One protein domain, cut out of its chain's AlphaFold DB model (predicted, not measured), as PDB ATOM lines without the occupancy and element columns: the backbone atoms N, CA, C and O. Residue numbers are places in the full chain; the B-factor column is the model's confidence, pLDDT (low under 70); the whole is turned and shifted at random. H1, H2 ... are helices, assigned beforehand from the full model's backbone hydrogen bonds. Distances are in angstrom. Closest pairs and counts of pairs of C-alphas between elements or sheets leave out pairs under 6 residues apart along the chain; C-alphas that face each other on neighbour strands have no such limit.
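Overview. This is residues 241 to 271 and 284 to 405 of the 420 residues of an uncharacterized protein of Lodderomyces elongisporus (strain ATCC 11503 / CBS 2605 / JCM 1781 / NBRC 1676 / NRRL YB-4239) (UniProt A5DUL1). Two long helices, H1 and H3, run the same way along the longest axis, shifted lengthwise past each other, and H4 lies in the middle, crossing H3, with H6 packed across H4. H2 packs on H1, the short H5 packs on H2, H7 packs across H3 near its first residues, and a long link folds back from the last residue of H3 to H4. The printed part has 153 residues with seven named helices, H1 to H7 in chain order, and no named strand; the class is all helix, and the helix packing is mostly crossed. It is compact, with a radius of gyration of the C-alphas of 16.5 A, yet elongated, spanning 61 by 34 by 32 A; residues 241 to 248, of which 242 to 248 belong to H1, stick out at one end.

Along the chain. H1, residues 242 to 267, begins with C-alpha 242 at (168.696, 143.899, 172.993) and is 36.9 A long from first to last C-alpha. H2 holds residues 285 to 296. H3, residues 300 to 326, is the longest helix at 38.9 A, with C-alpha 326 at (192.385, 111.496, 212.746). H4, residues 339 to 357, measures 27.4 A. H5 holds residues 369 to 373, and H6, residues 377 to 390, measures 19.9 A. H7, residues 399 to 405, ends with C-alpha 405 at (172.401, 127.857, 193.762).

Arrangement. H3 is the hub, touching three helices. With residues 302 to 310 alone it touches H4, at a steep tilt of 54 degrees, opposite ways; the closest C-alphas, of Ser 306 and Cys 346, are 5.1 A apart. H3 and H7 touch, about perpendicular at 82 degrees, closest at the C-alphas of Lys 305 and Leu 402, 6.8 A. H3 and H6 only just touch, with 3 pairs of C-alphas within 8 A, closest at Tyr 313 and Leu 387, 6.7 A. H4, with residues 341 to 349 alone, touches H6, about perpendicular at 82 degrees, closest at the C-alphas of Gly 345 and Val 384, 5.2 A. H1 and H3 are close but not clearly touching, their lines at 0 degrees, the same way; the closest C-alphas, of Met 253 and Leu 300, are 7.5 A apart. H1 and H2 touch at a steep tilt of 46 degrees, opposite ways, closest at the C-alphas of Ala 261 and Asp 286, 5.3 A. H2 touches H5, closest at the C-alphas of Arg 295 and Ile 372, 6.5 A. H1 is apart from H4, H5, H6 and H7. In each of the seven helices every O i to N i+4 pair is within hydrogen-bond range.

Size, cuts and confidence. The two C-alphas farthest apart, of Ser 241 and Asn 328, are 61.6 A apart. Residues 272 to 283 are not printed, and C-alphas 271 and 284 are 14.7 A apart across the cut. The links H3 to H4 and H4 to H5 are long, and residues 357 to 362 stand free. The model's pLDDT is under 70 at residues 268 to 271, 326 to 335 and 361 to 362; the mean of the printed part is 84.7.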
ATOM      1  N   SER A 241     165.913 147.233 175.243       72.38
ATOM      2  CA  SER A 241     166.742 147.097 174.031       72.38
ATOM      3  C   SER A 241     167.639 145.846 174.102       72.38
ATOM      4  O   SER A 241     168.228 145.603 175.161       72.38
ATOM      5  N   PRO A 242     167.825 145.079 173.006       72.44
ATOM      6  CA  PRO A 242     168.696 143.899 172.993       72.44
ATOM      7  C   PRO A 242     170.125 144.174 173.482       72.44
ATOM      8  O   PRO A 242     170.725 143.331 174.151       72.44
ATOM      9  N   GLU A 243     170.663 145.365 173.206       75.56
ATOM     10  CA  GLU A 243     171.989 145.778 173.679       75.56
ATOM     11  C   GLU A 243     172.007 146.043 175.186       75.56
ATOM     12  O   GLU A 243     172.915 145.587 175.882       75.56
ATOM     13  N   LEU A 244     170.972 146.707 175.710       73.75
ATOM     14  CA  LEU A 244     170.814 146.959 177.143       73.75
ATOM     15  C   LEU A 244     170.607 145.646 177.913       73.75
ATOM     16  O   LEU A 244     171.218 145.452 178.962       73.75
ATOM     17  N   PHE A 245     169.831 144.706 177.366       70.50
ATOM     18  CA  PHE A 245     169.671 143.367 177.932       70.50
ATOM     19  C   PHE A 245     170.992 142.580 177.926       70.50
ATOM     20  O   PHE A 245     171.371 141.996 178.941       70.50
ATOM     21  N   LYS A 246     171.746 142.613 176.817       75.75
ATOM     22  CA  LYS A 246     173.088 142.013 176.726       75.75
ATOM     23  C   LYS A 246     174.042 142.624 177.759       75.75
ATOM     24  O   LYS A 246     174.747 141.883 178.440       75.75
ATOM     25  N   HIS A 247     174.020 143.945 177.928       76.50
ATOM     26  CA  HIS A 247     174.833 144.655 178.914       76.50
ATOM     27  C   HIS A 247     174.462 144.264 180.355       76.50
ATOM     28  O   HIS A 247     175.342 143.882 181.127       76.50
ATOM     29  N   GLN A 248     173.169 144.263 180.701       75.62
ATOM     30  CA  GLN A 248     172.671 143.810 182.006       75.62
ATOM     31  C   GLN A 248     173.046 142.348 182.292       75.62
ATOM     32  O   GLN A 248     173.545 142.054 183.377       75.62
ATOM     33  N   ARG A 249     172.896 141.441 181.313       76.00
ATOM     34  CA  ARG A 249     173.327 140.033 181.405       76.00
ATOM     35  C   ARG A 249     174.828 139.921 181.690       76.00
ATOM     36  O   ARG A 249     175.221 139.132 182.547       76.00
ATOM     37  N   THR A 250     175.671 140.716 181.029       81.50
ATOM     38  CA  THR A 250     177.126 140.731 181.271       81.50
ATOM     39  C   THR A 250     177.491 141.303 182.646       81.50
ATOM     40  O   THR A 250     178.318 140.708 183.343       81.50
ATOM     41  N   GLN A 251     176.870 142.405 183.080       81.88
ATOM     42  CA  GLN A 251     177.067 142.940 184.433       81.88
ATOM     43  C   GLN A 251     176.650 141.928 185.508       81.88
ATOM     44  O   GLN A 251     177.418 141.647 186.428       81.88
ATOM     45  N   LEU A 252     175.467 141.323 185.365       83.44
ATOM     46  CA  LEU A 252     174.955 140.332 186.306       83.44
ATOM     47  C   LEU A 252     175.865 139.101 186.382       83.44
ATOM     48  O   LEU A 252     176.241 138.680 187.477       83.44
ATOM     49  N   MET A 253     176.296 138.568 185.236       85.69
ATOM     50  CA  MET A 253     177.253 137.462 185.212       85.69
ATOM     51  C   MET A 253     178.569 137.842 185.912       85.69
ATOM     52  O   MET A 253     179.168 137.011 186.586       85.69
ATOM     53  N   THR A 254     178.984 139.110 185.834       87.75
ATOM     54  CA  THR A 254     180.186 139.615 186.513       87.75
ATOM     55  C   THR A 254     180.018 139.671 188.035       87.75
ATOM     56  O   THR A 254     180.939 139.293 188.760       87.75
ATOM     57  N   ILE A 255     178.847 140.073 188.542       86.88
ATOM     58  CA  ILE A 255     178.521 140.040 189.981       86.88
ATOM     59  C   ILE A 255     178.499 138.591 190.492       86.88
ATOM     60  O   ILE A 255     179.112 138.284 191.516       86.88
ATOM     61  N   ILE A 256     177.862 137.684 189.744       89.06
ATOM     62  CA  ILE A 256     177.790 136.249 190.058       89.06
ATOM     63  C   ILE A 256     179.191 135.608 190.070       89.06
ATOM     64  O   ILE A 256     179.529 134.879 191.001       89.06
ATOM     65  N   VAL A 257     180.046 135.910 189.088       91.69
ATOM     66  CA  VAL A 257     181.424 135.392 189.047       91.69
ATOM     67  C   VAL A 257     182.272 135.949 190.189       91.69
ATOM     68  O   VAL A 257     183.032 135.189 190.785       91.69
ATOM     69  N   LYS A 258     182.120 137.228 190.559       90.31
ATOM     70  CA  LYS A 258     182.777 137.788 191.753       90.31
ATOM     71  C   LYS A 258     182.327 137.081 193.034       90.31
ATOM     72  O   LYS A 258     183.178 136.738 193.847       90.31
ATOM     73  N   TYR A 259     181.032 136.797 193.195       90.75
ATOM     74  CA  TYR A 259     180.529 136.022 194.338       90.75
ATOM     75  C   TYR A 259     181.168 134.639 194.419       90.75
ATOM     76  O   TYR A 259     181.689 134.253 195.464       90.75
ATOM     77  N   VAL A 260     181.160 133.907 193.302       91.69
ATOM     78  CA  VAL A 260     181.726 132.559 193.223       91.69
ATOM     79  C   VAL A 260     183.241 132.586 193.440       91.69
ATOM     80  O   VAL A 260     183.741 131.765 194.198       91.69
ATOM     81  N   ALA A 261     183.974 133.559 192.891       90.06
ATOM     82  CA  ALA A 261     185.402 133.730 193.160       90.06
ATOM     83  C   ALA A 261     185.686 133.985 194.652       90.06
ATOM     84  O   ALA A 261     186.566 133.343 195.220       90.06
ATOM     85  N   THR A 262     184.914 134.855 195.314       87.94
ATOM     86  CA  THR A 262     185.041 135.113 196.760       87.94
ATOM     87  C   THR A 262     184.665 133.889 197.598       87.94
ATOM     88  O   THR A 262     185.360 133.573 198.560       87.94
ATOM     89  N   LYS A 263     183.615 133.145 197.227       89.38
ATOM     90  CA  LYS A 263     183.268 131.861 197.861       89.38
ATOM     91  C   LYS A 263     184.407 130.856 197.730       89.38
ATOM     92  O   LYS A 263     184.813 130.288 198.732       89.38
ATOM     93  N   ILE A 264     184.957 130.694 196.527       87.75
ATOM     94  CA  ILE A 264     186.101 129.817 196.266       87.75
ATOM     95  C   ILE A 264     187.315 130.273 197.091       87.75
ATOM     96  O   ILE A 264     187.912 129.432 197.740       87.75
ATOM     97  N   TYR A 265     187.647 131.566 197.188       84.38
ATOM     98  CA  TYR A 265     188.735 132.029 198.069       84.38
ATOM     99  C   TYR A 265     188.467 131.815 199.570       84.38
ATOM    100  O   TYR A 265     189.401 131.560 200.324       84.38
ATOM    101  N   ASN A 266     187.212 131.886 200.019       81.88
ATOM    102  CA  ASN A 266     186.853 131.639 201.419       81.88
ATOM    103  C   ASN A 266     186.813 130.138 201.765       81.88
ATOM    104  O   ASN A 266     187.033 129.770 202.918       81.88
ATOM    105  N   THR A 267     186.535 129.270 200.787       76.69
ATOM    106  CA  THR A 267     186.619 127.808 200.931       76.69
ATOM    107  C   THR A 267     188.044 127.295 200.692       76.69
ATOM    108  O   THR A 267     188.434 126.322 201.319       76.69
ATOM    109  N   PHE A 268     188.841 127.973 199.860       69.06
ATOM    110  CA  PHE A 268     190.254 127.692 199.574       69.06
ATOM    111  C   PHE A 268     191.079 128.956 199.830       69.06
ATOM    112  O   PHE A 268     191.453 129.651 198.876       69.06
ATOM    113  N   PRO A 269     191.368 129.279 201.107       62.50
ATOM    114  CA  PRO A 269     192.373 130.286 201.408       62.50
ATOM    115  C   PRO A 269     193.675 129.857 200.714       62.50
ATOM    116  O   PRO A 269     194.150 128.750 200.973       62.50
ATOM    117  N   PRO A 270     194.234 130.665 199.793       60.50
ATOM    118  CA  PRO A 270     195.439 130.280 199.068       60.50
ATOM    119  C   PRO A 270     196.588 130.126 200.064       60.50
ATOM    120  O   PRO A 270     196.719 130.964 200.957       60.50
ATOM    121  N   ASP A 271     197.405 129.079 199.913       55.62
ATOM    122  CA  ASP A 271     198.434 128.696 200.888       55.62
ATOM    123  C   ASP A 271     199.380 129.862 201.211       55.62
ATOM    124  O   ASP A 271     200.312 130.194 200.470       55.62
ATOM    125  N   PRO A 284     194.236 136.956 188.782       85.50
ATOM    126  CA  PRO A 284     193.208 136.814 189.814       85.50
ATOM    127  C   PRO A 284     192.068 135.879 189.397       85.50
ATOM    128  O   PRO A 284     191.732 135.782 188.215       85.50
ATOM    129  N   LEU A 285     191.477 135.179 190.368       86.50
ATOM    130  CA  LEU A 285     190.486 134.130 190.114       86.50
ATOM    131  C   LEU A 285     189.206 134.657 189.446       86.50
ATOM    132  O   LEU A 285     188.671 133.998 188.560       86.50
ATOM    133  N   ASP A 286     188.739 135.846 189.826       86.81
ATOM    134  CA  ASP A 286     187.584 136.505 189.210       86.81
ATOM    135  C   ASP A 286     187.836 136.783 187.719       86.81
ATOM    136  O   ASP A 286     187.032 136.406 186.865       86.81
ATOM    137  N   LYS A 287     189.003 137.348 187.384       88.62
ATOM    138  CA  LYS A 287     189.425 137.610 186.000       88.62
ATOM    139  C   LYS A 287     189.632 136.320 185.205       88.62
ATOM    140  O   LYS A 287     189.283 136.274 184.029       88.62
ATOM    141  N   PHE A 288     190.163 135.273 185.838       90.31
ATOM    142  CA  PHE A 288     190.308 133.946 185.237       90.31
ATOM    143  C   PHE A 288     188.947 133.323 184.895       90.31
ATOM    144  O   PHE A 288     188.749 132.886 183.764       90.31
ATOM    145  N   LEU A 289     187.992 133.340 185.829       92.00
ATOM    146  CA  LEU A 289     186.643 132.815 185.610       92.00
ATOM    147  C   LEU A 289     185.887 133.608 184.534       92.00
ATOM    148  O   LEU A 289     185.274 132.999 183.661       92.00
ATOM    149  N   LEU A 290     185.979 134.944 184.527       90.88
ATOM    150  CA  LEU A 290     185.386 135.786 183.477       90.88
ATOM    151  C   LEU A 290     185.944 135.455 182.083       90.88
ATOM    152  O   LEU A 290     185.179 135.323 181.129       90.88
ATOM    153  N   LEU A 291     187.264 135.280 181.976       90.25
ATOM    154  CA  LEU A 291     187.949 134.927 180.730       90.25
ATOM    155  C   LEU A 291     187.614 133.499 180.265       90.25
ATOM    156  O   LEU A 291     187.444 133.265 179.066       90.25
ATOM    157  N   LEU A 292     187.476 132.550 181.197       89.88
ATOM    158  CA  LEU A 292     187.039 131.187 180.898       89.88
ATOM    159  C   LEU A 292     185.597 131.183 180.366       89.88
ATOM    160  O   LEU A 292     185.330 130.557 179.342       89.88
ATOM    161  N   LEU A 293     184.687 131.941 180.990       89.44
ATOM    162  CA  LEU A 293     183.299 132.116 180.541       89.44
ATOM    163  C   LEU A 293     183.207 132.747 179.151       89.44
ATOM    164  O   LEU A 293     182.488 132.235 178.295       89.44
ATOM    165  N   SER A 294     183.939 133.838 178.898       86.88
ATOM    166  CA  SER A 294     183.867 134.534 177.609       86.88
ATOM    167  C   SER A 294     184.378 133.677 176.449       86.88
ATOM    168  O   SER A 294     183.871 133.793 175.335       86.88
ATOM    169  N   ARG A 295     185.367 132.805 176.705       87.81
ATOM    170  CA  ARG A 295     185.936 131.885 175.708       87.81
ATOM    171  C   ARG A 295     185.081 130.631 175.501       87.81
ATOM    172  O   ARG A 295     184.819 130.268 174.362       87.81
ATOM    173  N   THR A 296     184.602 130.006 176.579       85.94
ATOM    174  CA  THR A 296     183.738 128.803 176.524       85.94
ATOM    175  C   THR A 296     182.292 129.104 176.113       85.94
ATOM    176  O   THR A 296     181.552 128.180 175.791       85.94
ATOM    177  N   ARG A 297     181.875 130.380 176.145       85.06
ATOM    178  CA  ARG A 297     180.495 130.851 175.900       85.06
ATOM    179  C   ARG A 297     179.444 130.189 176.811       85.06
ATOM    180  O   ARG A 297     178.269 130.122 176.457       85.06
ATOM    181  N   ALA A 298     179.858 129.721 177.989       84.00
ATOM    182  CA  ALA A 298     179.007 129.004 178.935       84.00
ATOM    183  C   ALA A 298     177.771 129.819 179.381       84.00
ATOM    184  O   ALA A 298     177.860 131.016 179.664       84.00
ATOM    185  N   SER A 299     176.620 129.148 179.502       87.56
ATOM    186  CA  SER A 299     175.418 129.704 180.139       87.56
ATOM    187  C   SER A 299     175.590 129.828 181.659       87.56
ATOM    188  O   SER A 299     176.502 129.229 182.242       87.56
ATOM    189  N   LEU A 300     174.687 130.557 182.333       88.12
ATOM    190  CA  LEU A 300     174.680 130.597 183.799       88.12
ATOM    191  C   LEU A 300     174.510 129.182 184.366       88.12
ATOM    192  O   LEU A 300     175.247 128.793 185.266       88.12
ATOM    193  N   SER A 301     173.597 128.385 183.814       90.00
ATOM    194  CA  SER A 301     173.359 127.013 184.270       90.00
ATOM    195  C   SER A 301     174.596 126.116 184.129       90.00
ATOM    196  O   SER A 301     174.889 125.364 185.055       90.00
ATOM    197  N   ILE A 302     175.384 126.246 183.052       91.94
ATOM    198  CA  ILE A 302     176.676 125.542 182.911       91.94
ATOM    199  C   ILE A 302     177.688 126.034 183.954       91.94
ATOM    200  O   ILE A 302     178.375 125.221 184.579       91.94
ATOM    201  N   PHE A 303     177.772 127.346 184.192       93.56
ATOM    202  CA  PHE A 303     178.670 127.904 185.206       93.56
ATOM    203  C   PHE A 303     178.325 127.418 186.622       93.56
ATOM    204  O   PHE A 303     179.208 126.988 187.367       93.56
ATOM    205  N   LEU A 304     177.040 127.427 186.986       93.44
ATOM    206  CA  LEU A 304     176.580 126.980 188.300       93.44
ATOM    207  C   LEU A 304     176.733 125.462 188.470       93.44
ATOM    208  O   LEU A 304     177.215 125.037 189.517       93.44
ATOM    209  N   LYS A 305     176.436 124.644 187.448       94.50
ATOM    210  CA  LYS A 305     176.723 123.195 187.467       94.50
ATOM    211  C   LYS A 305     178.225 122.917 187.658       94.50
ATOM    212  O   LYS A 305     178.592 122.134 188.530       94.50
ATOM    213  N   SER A 306     179.097 123.642 186.950       94.94
ATOM    214  CA  SER A 306     180.562 123.542 187.114       94.94
ATOM    215  C   SER A 306     181.027 123.945 188.518       94.94
ATOM    216  O   SER A 306     181.905 123.307 189.095       94.94
ATOM    217  N   THR A 307     180.395 124.967 189.097       94.25
ATOM    218  CA  THR A 307     180.653 125.430 190.469       94.25
ATOM    219  C   THR A 307     180.192 124.404 191.515       94.25
ATOM    220  O   THR A 307     180.883 124.185 192.507       94.25
ATOM    221  N   ILE A 308     179.069 123.713 191.281       94.25
ATOM    222  CA  ILE A 308     178.584 122.621 192.143       94.25
ATOM    223  C   ILE A 308     179.551 121.425 192.114       94.25
ATOM    224  O   ILE A 308     179.862 120.890 193.177       94.25
ATOM    225  N   TYR A 309     180.083 121.032 190.948       95.31
ATOM    226  CA  TYR A 309     181.124 119.992 190.879       95.31
ATOM    227  C   TYR A 309     182.383 120.370 191.665       95.31
ATOM    228  O   TYR A 309     182.922 119.524 192.378       95.31
ATOM    229  N   LEU A 310     182.829 121.629 191.570       94.00
ATOM    230  CA  LEU A 310     183.996 122.115 192.308       94.00
ATOM    231  C   LEU A 310     183.790 121.988 193.823       94.00
ATOM    232  O   LEU A 310     184.639 121.410 194.498       94.00
ATOM    233  N   PHE A 311     182.663 122.468 194.361       92.25
ATOM    234  CA  PHE A 311     182.386 122.336 195.795       92.25
ATOM    235  C   PHE A 311     182.237 120.867 196.223       92.25
ATOM    236  O   PHE A 311     182.880 120.470 197.189       92.25
ATOM    237  N   ARG A 312     181.521 120.026 195.457       92.19
ATOM    238  CA  ARG A 312     181.393 118.582 195.747       92.19
ATOM    239  C   ARG A 312     182.744 117.857 195.805       92.19
ATOM    240  O   ARG A 312     182.964 117.073 196.723       92.19
ATOM    241  N   TYR A 313     183.650 118.095 194.849       91.38
ATOM    242  CA  TYR A 313     185.001 117.508 194.886       91.38
ATOM    243  C   TYR A 313     185.759 117.944 196.141       91.38
ATOM    244  O   TYR A 313     186.442 117.149 196.780       91.38
ATOM    245  N   MET A 314     185.620 119.210 196.512       86.56
ATOM    246  CA  MET A 314     186.375 119.798 197.606       86.56
ATOM    247  C   MET A 314     185.842 119.412 198.988       86.56
ATOM    248  O   MET A 314     186.649 119.197 199.887       86.56
ATOM    249  N   ASP A 315     184.532 119.208 199.150       89.00
ATOM    250  CA  ASP A 315     183.955 118.575 200.345       89.00
ATOM    251  C   ASP A 315     184.557 117.172 200.566       89.00
ATOM    252  O   ASP A 315     184.877 116.795 201.695       89.00
ATOM    253  N   ILE A 316     184.795 116.420 199.482       89.31
ATOM    254  CA  ILE A 316     185.452 115.104 199.523       89.31
ATOM    255  C   ILE A 316     186.937 115.241 199.904       89.31
ATOM    256  O   ILE A 316     187.415 114.481 200.744       89.31
ATOM    257  N   ILE A 317     187.673 116.222 199.362       85.81
ATOM    258  CA  ILE A 317     189.065 116.498 199.773       85.81
ATOM    259  C   ILE A 317     189.146 116.903 201.252       85.81
ATOM    260  O   ILE A 317     190.023 116.414 201.967       85.81
ATOM    261  N   TYR A 318     188.226 117.737 201.744       84.81
ATOM    262  CA  TYR A 318     188.174 118.122 203.157       84.81
ATOM    263  C   TYR A 318     187.847 116.944 204.076       84.81
ATOM    264  O   TYR A 318     188.491 116.794 205.116       84.81
ATOM    265  N   LEU A 319     186.917 116.070 203.679       87.19
ATOM    266  CA  LEU A 319     186.614 114.840 204.411       87.19
ATOM    267  C   LEU A 319     187.826 113.894 204.457       87.19
ATOM    268  O   LEU A 319     188.167 113.395 205.527       87.19
ATOM    269  N   LEU A 320     188.519 113.693 203.330       83.56
ATOM    270  CA  LEU A 320     189.744 112.885 203.268       83.56
ATOM    271  C   LEU A 320     190.868 113.477 204.130       83.56
ATOM    272  O   LEU A 320     191.546 112.740 204.845       83.56
ATOM    273  N   ARG A 321     191.046 114.806 204.122       80.75
ATOM    274  CA  ARG A 321     192.024 115.492 204.980       80.75
ATOM    275  C   ARG A 321     191.714 115.294 206.463       80.75
ATOM    276  O   ARG A 321     192.626 114.966 207.217       80.75
ATOM    277  N   TYR A 322     190.450 115.438 206.861       82.19
ATOM    278  CA  TYR A 322     190.006 115.207 208.237       82.19
ATOM    279  C   TYR A 322     190.241 113.752 208.675       82.19
ATOM    280  O   TYR A 322     190.850 113.515 209.717       82.19
ATOM    281  N   LEU A 323     189.845 112.778 207.848       81.75
ATOM    282  CA  LEU A 323     190.050 111.353 208.129       81.75
ATOM    283  C   LEU A 323     191.539 110.999 208.262       81.75
ATOM    284  O   LEU A 323     191.919 110.291 209.195       81.75
ATOM    285  N   ASN A 324     192.400 111.514 207.382       75.81
ATOM    286  CA  ASN A 324     193.839 111.251 207.454       75.81
ATOM    287  C   ASN A 324     194.478 111.881 208.703       75.81
ATOM    288  O   ASN A 324     195.277 111.220 209.365       75.81
ATOM    289  N   GLN A 325     194.056 113.093 209.092       73.81
ATOM    290  CA  GLN A 325     194.462 113.723 210.356       73.81
ATOM    291  C   GLN A 325     194.058 112.882 211.577       73.81
ATOM    292  O   GLN A 325     194.886 112.660 212.455       73.81
ATOM    293  N   THR A 326     192.829 112.350 211.624       69.31
ATOM    294  CA  THR A 326     192.385 111.496 212.746       69.31
ATOM    295  C   THR A 326     193.094 110.142 212.830       69.31
ATOM    296  O   THR A 326     193.064 109.517 213.884       69.31
ATOM    297  N   ASN A 327     193.741 109.687 211.751       66.12
ATOM    298  CA  ASN A 327     194.455 108.407 211.695       66.12
ATOM    299  C   ASN A 327     195.992 108.546 211.780       66.12
ATOM    300  O   ASN A 327     196.695 107.561 211.578       66.12
ATOM    301  N   ASN A 328     196.531 109.746 212.052       59.19
ATOM    302  CA  ASN A 328     197.978 110.042 212.080       59.19
ATOM    303  C   ASN A 328     198.765 109.686 210.795       59.19
ATOM    304  O   ASN A 328     199.998 109.688 210.802       59.19
ATOM    305  N   PHE A 329     198.089 109.439 209.669       56.88
ATOM    306  CA  PHE A 329     198.764 109.328 208.376       56.88
ATOM    307  C   PHE A 329     199.245 110.706 207.894       56.88
ATOM    308  O   PHE A 329     198.727 111.748 208.300       56.88
ATOM    309  N   VAL A 330     200.261 110.693 207.023       56.34
ATOM    310  CA  VAL A 330     200.941 111.880 206.471       56.34
ATOM    311  C   VAL A 330     199.942 112.974 206.077       56.34
ATOM    312  O   VAL A 330     198.939 112.688 205.421       56.34
ATOM    313  N   GLN A 331     200.230 114.227 206.458       57.56
ATOM    314  CA  GLN A 331     199.344 115.376 206.232       57.56
ATOM    315  C   GLN A 331     198.824 115.423 204.789       57.56
ATOM    316  O   GLN A 331     199.564 115.743 203.855       57.56
ATOM    317  N   TYR A 332     197.527 115.157 204.616       56.69
ATOM    318  CA  TYR A 332     196.865 115.163 203.313       56.69
ATOM    319  C   TYR A 332     196.558 116.599 202.858       56.69
ATOM    320  O   TYR A 332     195.411 117.051 202.798       56.69
ATOM    321  N   ASN A 333     197.628 117.347 202.596       60.19
ATOM    322  CA  ASN A 333     197.578 118.729 202.130       60.19
ATOM    323  C   ASN A 333     197.324 118.807 200.616       60.19
ATOM    324  O   ASN A 333     196.799 119.812 200.142       60.19
ATOM    325  N   ASP A 334     197.626 117.743 199.870       65.81
ATOM    326  CA  ASP A 334     197.448 117.699 198.420       65.81
ATOM    327  C   ASP A 334     195.964 117.740 197.993       65.81
ATOM    328  O   ASP A 334     195.121 116.995 198.498       65.81
ATOM    329  N   MET A 335     195.652 118.613 197.032       65.31
ATOM    330  CA  MET A 335     194.346 118.698 196.358       65.31
ATOM    331  C   MET A 335     194.322 117.909 195.031       65.31
ATOM    332  O   MET A 335     193.286 117.834 194.361       65.31
ATOM    333  N   GLY A 336     195.457 117.327 194.639       73.31
ATOM    334  CA  GLY A 336     195.721 116.628 193.384       73.31
ATOM    335  C   GLY A 336     196.110 117.565 192.241       73.31
ATOM    336  O   GLY A 336     196.953 117.219 191.420       73.31
ATOM    337  N   PHE A 337     195.517 118.762 192.189       81.94
ATOM    338  CA  PHE A 337     195.749 119.746 191.133       81.94
ATOM    339  C   PHE A 337     195.704 121.181 191.661       81.94
ATOM    340  O   PHE A 337     195.044 121.483 192.656       81.94
ATOM    341  N   GLU A 338     196.336 122.090 190.919       86.50
ATOM    342  CA  GLU A 338     196.151 123.532 191.082       86.50
ATOM    343  C   GLU A 338     194.672 123.916 190.881       86.50
ATOM    344  O   GLU A 338     194.036 123.485 189.915       86.50
ATOM    345  N   LEU A 339     194.142 124.790 191.741       87.25
ATOM    346  CA  LEU A 339     192.746 125.248 191.726       87.25
ATOM    347  C   LEU A 339     192.244 125.677 190.331       87.25
ATOM    348  O   LEU A 339     191.124 125.338 189.953       87.25
ATOM    349  N   LYS A 340     193.058 126.382 189.533       89.44
ATOM    350  CA  LYS A 340     192.676 126.816 188.173       89.44
ATOM    351  C   LYS A 340     192.518 125.643 187.205       89.44
ATOM    352  O   LYS A 340     191.571 125.629 186.422       89.44
ATOM    353  N   LYS A 341     193.402 124.645 187.288       91.44
ATOM    354  CA  LYS A 341     193.335 123.418 186.482       91.44
ATOM    355  C   LYS A 341     192.127 122.567 186.875       91.44
ATOM    356  O   LYS A 341     191.390 122.105 186.008       91.44
ATOM    357  N   LEU A 342     191.867 122.445 188.178       91.94
ATOM    358  CA  LEU A 342     190.685 121.769 188.713       91.94
ATOM    359  C   LEU A 342     189.381 122.420 188.221       91.94
ATOM    360  O   LEU A 342     188.489 121.717 187.755       91.94
ATOM    361  N   ILE A 343     189.298 123.757 188.237       93.56
ATOM    362  CA  ILE A 343     188.166 124.515 187.678       93.56
ATOM    363  C   ILE A 343     187.956 124.184 186.192       93.56
ATOM    364  O   ILE A 343     186.829 123.895 185.797       93.56
ATOM    365  N   VAL A 344     189.015 124.171 185.373       94.81
ATOM    366  CA  VAL A 344     188.921 123.775 183.952       94.81
ATOM    367  C   VAL A 344     188.378 122.349 183.809       94.81
ATOM    368  O   VAL A 344     187.488 122.117 182.990       94.81
ATOM    369  N   GLY A 345     188.828 121.416 184.654       94.25
ATOM    370  CA  GLY A 345     188.277 120.060 184.732       94.25
ATOM    371  C   GLY A 345     186.778 120.035 185.049       94.25
ATOM    372  O   GLY A 345     186.018 119.374 184.343       94.25
ATOM    373  N   CYS A 346     186.319 120.801 186.045       95.19
ATOM    374  CA  CYS A 346     184.895 120.907 186.389       95.19
ATOM    375  C   CYS A 346     184.050 121.485 185.239       95.19
ATOM    376  O   CYS A 346     182.926 121.036 185.019       95.19
ATOM    377  N   PHE A 347     184.583 122.442 184.475       95.12
ATOM    378  CA  PHE A 347     183.921 122.973 183.277       95.12
ATOM    379  C   PHE A 347     183.846 121.935 182.146       95.12
ATOM    380  O   PHE A 347     182.769 121.743 181.577       95.12
ATOM    381  N   LYS A 348     184.949 121.230 181.845       94.38
ATOM    382  CA  LYS A 348     184.974 120.171 180.817       94.38
ATOM    383  C   LYS A 348     184.023 119.027 181.176       94.38
ATOM    384  O   LYS A 348     183.260 118.582 180.322       94.38
ATOM    385  N   LEU A 349     183.988 118.626 182.449       94.50
ATOM    386  CA  LEU A 349     183.060 117.631 182.995       94.50
ATOM    387  C   LEU A 349     181.586 118.054 182.850       94.50
ATOM    388  O   LEU A 349     180.773 117.252 182.390       94.50
ATOM    389  N   THR A 350     181.235 119.302 183.190       94.69
ATOM    390  CA  THR A 350     179.872 119.815 182.977       94.69
ATOM    391  C   THR A 350     179.494 119.767 181.508       94.69
ATOM    392  O   THR A 350     178.460 119.205 181.167       94.69
ATOM    393  N   ILE A 351     180.324 120.329 180.628       92.50
ATOM    394  CA  ILE A 351     179.980 120.458 179.210       92.50
ATOM    395  C   ILE A 351     179.897 119.081 178.537       92.50
ATOM    396  O   ILE A 351     178.981 118.855 177.752       92.50
ATOM    397  N   LEU A 352     180.739 118.117 178.923       91.06
ATOM    398  CA  LEU A 352     180.612 116.718 178.502       91.06
ATOM    399  C   LEU A 352     179.271 116.096 178.938       91.06
ATOM    400  O   LEU A 352     178.631 115.397 178.152       91.06
ATOM    401  N   LYS A 353     178.815 116.363 180.170       90.50
ATOM    402  CA  LYS A 353     177.522 115.869 180.676       90.50
ATOM    403  C   LYS A 353     176.328 116.532 179.986       90.50
ATOM    404  O   LYS A 353     175.430 115.816 179.557       90.50
ATOM    405  N   GLU A 354     176.335 117.852 179.805       87.56
ATOM    406  CA  GLU A 354     175.269 118.561 179.081       87.56
ATOM    407  C   GLU A 354     175.226 118.141 177.597       87.56
ATOM    408  O   GLU A 354     174.146 117.929 177.053       87.56
ATOM    409  N   ASN A 355     176.381 117.927 176.953       88.12
ATOM    410  CA  ASN A 355     176.460 117.429 175.574       88.12
ATOM    411  C   ASN A 355     175.965 115.977 175.423       88.12
ATOM    412  O   ASN A 355     175.533 115.615 174.330       88.12
ATOM    413  N   LYS A 356     175.984 115.149 176.485       84.12
ATOM    414  CA  LYS A 356     175.353 113.810 176.481       84.12
ATOM    415  C   LYS A 356     173.822 113.878 176.610       84.12
ATOM    416  O   LYS A 356     173.147 112.961 176.159       84.12
ATOM    417  N   LEU A 357     173.275 114.951 177.187       80.50
ATOM    418  CA  LEU A 357     171.825 115.195 177.255       80.50
ATOM    419  C   LEU A 357     171.265 115.832 175.967       80.50
ATOM    420  O   LEU A 357     170.059 115.803 175.741       80.50
ATOM    421  N   ARG A 358     172.127 116.402 175.115       81.19
ATOM    422  CA  ARG A 358     171.753 117.029 173.839       81.19
ATOM    423  C   ARG A 358     171.738 115.998 172.709       81.19
ATOM    424  O   ARG A 358     172.782 115.491 172.299       81.19
ATOM    425  N   THR A 359     170.542 115.706 172.199       71.31
ATOM    426  CA  THR A 359     170.310 114.724 171.127       71.31
ATOM    427  C   THR A 359     170.836 115.199 169.771       71.31
ATOM    428  O   THR A 359     171.498 114.436 169.068       71.31
ATOM    429  N   LYS A 360     170.606 116.469 169.415       72.56
ATOM    430  CA  LYS A 360     171.104 117.076 168.172       72.56
ATOM    431  C   LYS A 360     172.611 117.325 168.242       72.56
ATOM    432  O   LYS A 360     173.128 117.766 169.266       72.56
ATOM    433  N   ALA A 361     173.317 117.077 167.137       69.06
ATOM    434  CA  ALA A 361     174.756 117.330 167.041       69.06
ATOM    435  C   ALA A 361     175.089 118.834 167.029       69.06
ATOM    436  O   ALA A 361     176.032 119.251 167.692       69.06
ATOM    437  N   GLU A 362     174.275 119.639 166.344       68.12
ATOM    438  CA  GLU A 362     174.422 121.100 166.213       68.12
ATOM    439  C   GLU A 362     174.336 121.839 167.559       68.12
ATOM    440  O   GLU A 362     174.991 122.857 167.763       68.12
ATOM    441  N   ASP A 363     173.569 121.293 168.506       70.25
ATOM    442  CA  ASP A 363     173.429 121.827 169.861       70.25
ATOM    443  C   ASP A 363     174.648 121.538 170.759       70.25
ATOM    444  O   ASP A 363     174.739 122.094 171.859       70.25
ATOM    445  N   LYS A 364     175.573 120.652 170.361       77.75
ATOM    446  CA  LYS A 364     176.699 120.239 171.214       77.75
ATOM    447  C   LYS A 364     177.777 121.314 171.248       77.75
ATOM    448  O   LYS A 364     178.312 121.742 170.229       77.75
ATOM    449  N   ILE A 365     178.153 121.708 172.460       78.69
ATOM    450  CA  ILE A 365     179.161 122.737 172.694       78.69
ATOM    451  C   ILE A 365     180.545 122.096 172.517       78.69
ATOM    452  O   ILE A 365     181.088 121.517 173.461       78.69
ATOM    453  N   ASN A 366     181.093 122.157 171.302       81.94
ATOM    454  CA  ASN A 366     182.475 121.762 171.029       81.94
ATOM    455  C   ASN A 366     183.441 122.884 171.453       81.94
ATOM    456  O   ASN A 366     183.176 124.062 171.209       81.94
ATOM    457  N   ILE A 367     184.539 122.524 172.121       85.12
ATOM    458  CA  ILE A 367     185.479 123.465 172.742       85.12
ATOM    459  C   ILE A 367     186.905 122.931 172.613       85.12
ATOM    460  O   ILE A 367     187.231 121.887 173.179       85.12
ATOM    461  N   ASP A 368     187.776 123.706 171.965       88.31
ATOM    462  CA  ASP A 368     189.222 123.530 172.094       88.31
ATOM    463  C   ASP A 368     189.688 124.076 173.452       88.31
ATOM    464  O   ASP A 368     189.866 125.279 173.668       88.31
ATOM    465  N   TRP A 369     189.862 123.161 174.401       89.12
ATOM    466  CA  TRP A 369     190.335 123.479 175.744       89.12
ATOM    467  C   TRP A 369     191.803 123.911 175.777       89.12
ATOM    468  O   TRP A 369     192.192 124.658 176.676       89.12
ATOM    469  N   GLU A 370     192.610 123.477 174.813       90.12
ATOM    470  CA  GLU A 370     194.053 123.698 174.781       90.12
ATOM    471  C   GLU A 370     194.358 125.107 174.267       90.12
ATOM    472  O   GLU A 370     195.054 125.858 174.952       90.12
ATOM    473  N   ALA A 371     193.697 125.556 173.194       88.44
ATOM    474  CA  ALA A 371     193.745 126.960 172.771       88.44
ATOM    475  C   ALA A 371     193.143 127.933 173.807       88.44
ATOM    476  O   ALA A 371     193.612 129.066 173.955       88.44
ATOM    477  N   ILE A 372     192.110 127.522 174.556       86.75
ATOM    478  CA  ILE A 372     191.470 128.389 175.562       86.75
ATOM    479  C   ILE A 372     192.309 128.540 176.834       86.75
ATOM    480  O   ILE A 372     192.308 129.632 177.414       86.75
ATOM    481  N   THR A 373     192.989 127.480 177.284       86.69
ATOM    482  CA  THR A 373     193.627 127.429 178.615       86.69
ATOM    483  C   THR A 373     195.152 127.321 178.594       86.69
ATOM    484  O   THR A 373     195.781 127.646 179.598       86.69
ATOM    485  N   GLY A 374     195.753 126.884 177.483       86.75
ATOM    486  CA  GLY A 374     197.173 126.533 177.398       86.75
ATOM    487  C   GLY A 374     197.543 125.215 178.095       86.75
ATOM    488  O   GLY A 374     198.727 124.925 178.246       86.75
ATOM    489  N   ILE A 375     196.555 124.434 178.548       89.38
ATOM    490  CA  ILE A 375     196.743 123.133 179.205       89.38
ATOM    491  C   ILE A 375     196.493 122.028 178.173       89.38
ATOM    492  O   ILE A 375     195.473 122.051 177.484       89.38
ATOM    493  N   LYS A 376     197.394 121.040 178.095       92.19
ATOM    494  CA  LYS A 376     197.266 119.912 177.160       92.19
ATOM    495  C   LYS A 376     195.983 119.124 177.406       92.19
ATOM    496  O   LYS A 376     195.697 118.769 178.549       92.19
ATOM    497  N   ASN A 377     195.256 118.754 176.351       90.56
ATOM    498  CA  ASN A 377     193.992 118.017 176.482       90.56
ATOM    499  C   ASN A 377     194.111 116.723 177.309       90.56
ATOM    500  O   ASN A 377     193.193 116.411 178.067       90.56
ATOM    501  N   VAL A 378     195.247 116.021 177.224       91.25
ATOM    502  CA  VAL A 378     195.560 114.823 178.029       91.25
ATOM    503  C   VAL A 378     195.579 115.130 179.533       91.25
ATOM    504  O   VAL A 378     195.002 114.385 180.321       91.25
ATOM    505  N   GLU A 379     196.178 116.253 179.943       92.69
ATOM    506  CA  GLU A 379     196.222 116.680 181.348       92.69
ATOM    507  C   GLU A 379     194.816 117.040 181.854       92.69
ATOM    508  O   GLU A 379     194.420 116.630 182.945       92.69
ATOM    509  N   ILE A 380     194.011 117.727 181.034       93.44
ATOM    510  CA  ILE A 380     192.620 118.046 181.387       93.44
ATOM    511  C   ILE A 380     191.770 116.768 181.487       93.44
ATOM    512  O   ILE A 380     190.934 116.659 182.382       93.44
ATOM    513  N   ASN A 381     191.999 115.777 180.620       93.25
ATOM    514  CA  ASN A 381     191.320 114.482 180.702       93.25
ATOM    515  C   ASN A 381     191.702 113.728 181.988       93.25
ATOM    516  O   ASN A 381     190.813 113.204 182.654       93.25
ATOM    517  N   ALA A 382     192.975 113.742 182.399       93.31
ATOM    518  CA  ALA A 382     193.405 113.164 183.676       93.31
ATOM    519  C   ALA A 382     192.720 113.838 184.885       93.31
ATOM    520  O   ALA A 382     192.252 113.151 185.794       93.31
ATOM    521  N   ILE A 383     192.571 115.170 184.861       93.62
ATOM    522  CA  ILE A 383     191.813 115.921 185.879       93.62
ATOM    523  C   ILE A 383     190.340 115.490 185.897       93.62
ATOM    524  O   ILE A 383     189.784 115.252 186.970       93.62
ATOM    525  N   VAL A 384     189.702 115.345 184.730       94.75
ATOM    526  CA  VAL A 384     188.305 114.884 184.617       94.75
ATOM    527  C   VAL A 384     188.142 113.451 185.134       94.75
ATOM    528  O   VAL A 384     187.222 113.201 185.910       94.75
ATOM    529  N   MET A 385     189.046 112.527 184.800       93.19
ATOM    530  CA  MET A 385     189.013 111.159 185.334       93.19
ATOM    531  C   MET A 385     189.170 111.143 186.862       93.19
ATOM    532  O   MET A 385     188.414 110.464 187.556       93.19
ATOM    533  N   GLN A 386     190.082 111.944 187.420       91.19
ATOM    534  CA  GLN A 386     190.239 112.044 188.873       91.19
ATOM    535  C   GLN A 386     189.025 112.695 189.561       91.19
ATOM    536  O   GLN A 386     188.636 112.234 190.634       91.19
ATOM    537  N   LEU A 387     188.381 113.702 188.954       92.62
ATOM    538  CA  LEU A 387     187.098 114.246 189.425       92.62
ATOM    539  C   LEU A 387     186.033 113.136 189.512       92.62
ATOM    540  O   LEU A 387     185.403 112.967 190.556       92.62
ATOM    541  N   ILE A 388     185.872 112.352 188.440       92.94
ATOM    542  CA  ILE A 388     184.900 111.250 188.350       92.94
ATOM    543  C   ILE A 388     185.174 110.174 189.411       92.94
ATOM    544  O   ILE A 388     184.251 109.766 190.120       92.94
ATOM    545  N   ASN A 389     186.439 109.770 189.562       91.06
ATOM    546  CA  ASN A 389     186.858 108.735 190.505       91.06
ATOM    547  C   ASN A 389     186.675 109.178 191.965       91.06
ATOM    548  O   ASN A 389     186.111 108.432 192.761       91.06
ATOM    549  N   ARG A 390     187.073 110.409 192.328       89.12
ATOM    550  CA  ARG A 390     186.857 110.938 193.691       89.12
ATOM    551  C   ARG A 390     185.370 111.103 194.012       89.12
ATOM    552  O   ARG A 390     184.977 110.853 195.145       89.12
ATOM    553  N   MET A 391     184.540 111.449 193.026       89.69
ATOM    554  CA  MET A 391     183.077 111.497 193.167       89.69
ATOM    555  C   MET A 391     182.388 110.119 193.087       89.69
ATOM    556  O   MET A 391     181.158 110.062 193.142       89.69
ATOM    557  N   ASN A 392     183.140 109.017 192.950       88.50
ATOM    558  CA  ASN A 392     182.625 107.648 192.799       88.50
ATOM    559  C   ASN A 392     181.501 107.544 191.742       88.50
ATOM    560  O   ASN A 392     180.427 106.999 191.993       88.50
ATOM    561  N   GLY A 393     181.688 108.204 190.592       84.88
ATOM    562  CA  GLY A 393     180.706 108.247 189.503       84.88
ATOM    563  C   GLY A 393     179.395 109.005 189.790       84.88
ATOM    564  O   GLY A 393     178.597 109.181 188.866       84.88
ATOM    565  N   LYS A 394     179.166 109.524 191.011       88.25
ATOM    566  CA  LYS A 394     177.926 110.214 191.441       88.25
ATOM    567  C   LYS A 394     177.841 111.654 190.920       88.25
ATOM    568  O   LYS A 394     177.803 112.637 191.660       88.25
ATOM    569  N   LEU A 395     177.827 111.763 189.597       88.50
ATOM    570  CA  LEU A 395     177.964 113.007 188.843       88.50
ATOM    571  C   LEU A 395     176.638 113.753 188.646       88.50
ATOM    572  O   LEU A 395     176.657 114.931 188.313       88.50
ATOM    573  N   THR A 396     175.485 113.118 188.854       89.50
ATOM    574  CA  THR A 396     174.184 113.776 188.666       89.50
ATOM    575  C   THR A 396     174.025 114.962 189.624       89.50
ATOM    576  O   THR A 396     174.151 114.815 190.843       89.50
ATOM    577  N   ILE A 397     173.740 116.139 189.068       90.44
ATOM    578  CA  ILE A 397     173.316 117.336 189.803       90.44
ATOM    579  C   ILE A 397     171.792 117.386 189.702       90.44
ATOM    580  O   ILE A 397     171.254 117.420 188.596       90.44
ATOM    581  N   LYS A 398     171.092 117.352 190.838       90.31
ATOM    582  CA  LYS A 398     169.627 117.432 190.872       90.31
ATOM    583  C   LYS A 398     169.191 118.873 190.612       90.31
ATOM    584  O   LYS A 398     169.833 119.805 191.092       90.31
ATOM    585  N   GLU A 399     168.056 119.076 189.944       88.12
ATOM    586  CA  GLU A 399     167.579 120.435 189.631       88.12
ATOM    587  C   GLU A 399     167.359 121.284 190.895       88.12
ATOM    588  O   GLU A 399     167.656 122.474 190.906       88.12
ATOM    589  N   ILE A 400     166.971 120.671 192.019       89.56
ATOM    590  CA  ILE A 400     166.871 121.359 193.317       89.56
ATOM    591  C   ILE A 400     168.205 121.968 193.797       89.56
ATOM    592  O   ILE A 400     168.197 122.992 194.478       89.56
ATOM    593  N   GLU A 401     169.357 121.399 193.426       90.38
ATOM    594  CA  GLU A 401     170.680 121.958 193.739       90.38
ATOM    595  C   GLU A 401     170.996 123.167 192.851       90.38
ATOM    596  O   GLU A 401     171.493 124.181 193.347       90.38
ATOM    597  N   LEU A 402     170.639 123.105 191.562       89.69
ATOM    598  CA  LEU A 402     170.773 124.232 190.637       89.69
ATOM    599  C   LEU A 402     169.840 125.387 191.031       89.69
ATOM    600  O   LEU A 402     170.288 126.529 191.125       89.69
ATOM    601  N   VAL A 403     168.578 125.095 191.352       88.19
ATOM    602  CA  VAL A 403     167.600 126.058 191.885       88.19
ATOM    603  C   VAL A 403     168.078 126.654 193.211       88.19
ATOM    604  O   VAL A 403     167.979 127.866 193.404       88.19
ATOM    605  N   ARG A 404     168.648 125.852 194.122       91.12
ATOM    606  CA  ARG A 404     169.246 126.355 195.372       91.12
ATOM    607  C   ARG A 404     170.396 127.323 195.093       91.12
ATOM    608  O   ARG A 404     170.421 128.396 195.689       91.12
ATOM    609  N   MET A 405     171.289 126.990 194.160       89.75
ATOM    610  CA  MET A 405     172.401 127.857 193.762       89.75
ATOM    611  C   MET A 405     171.906 129.155 193.095       89.75
ATOM    612  O   MET A 405     172.340 130.239 193.476       89.75
TER     613      MET A 405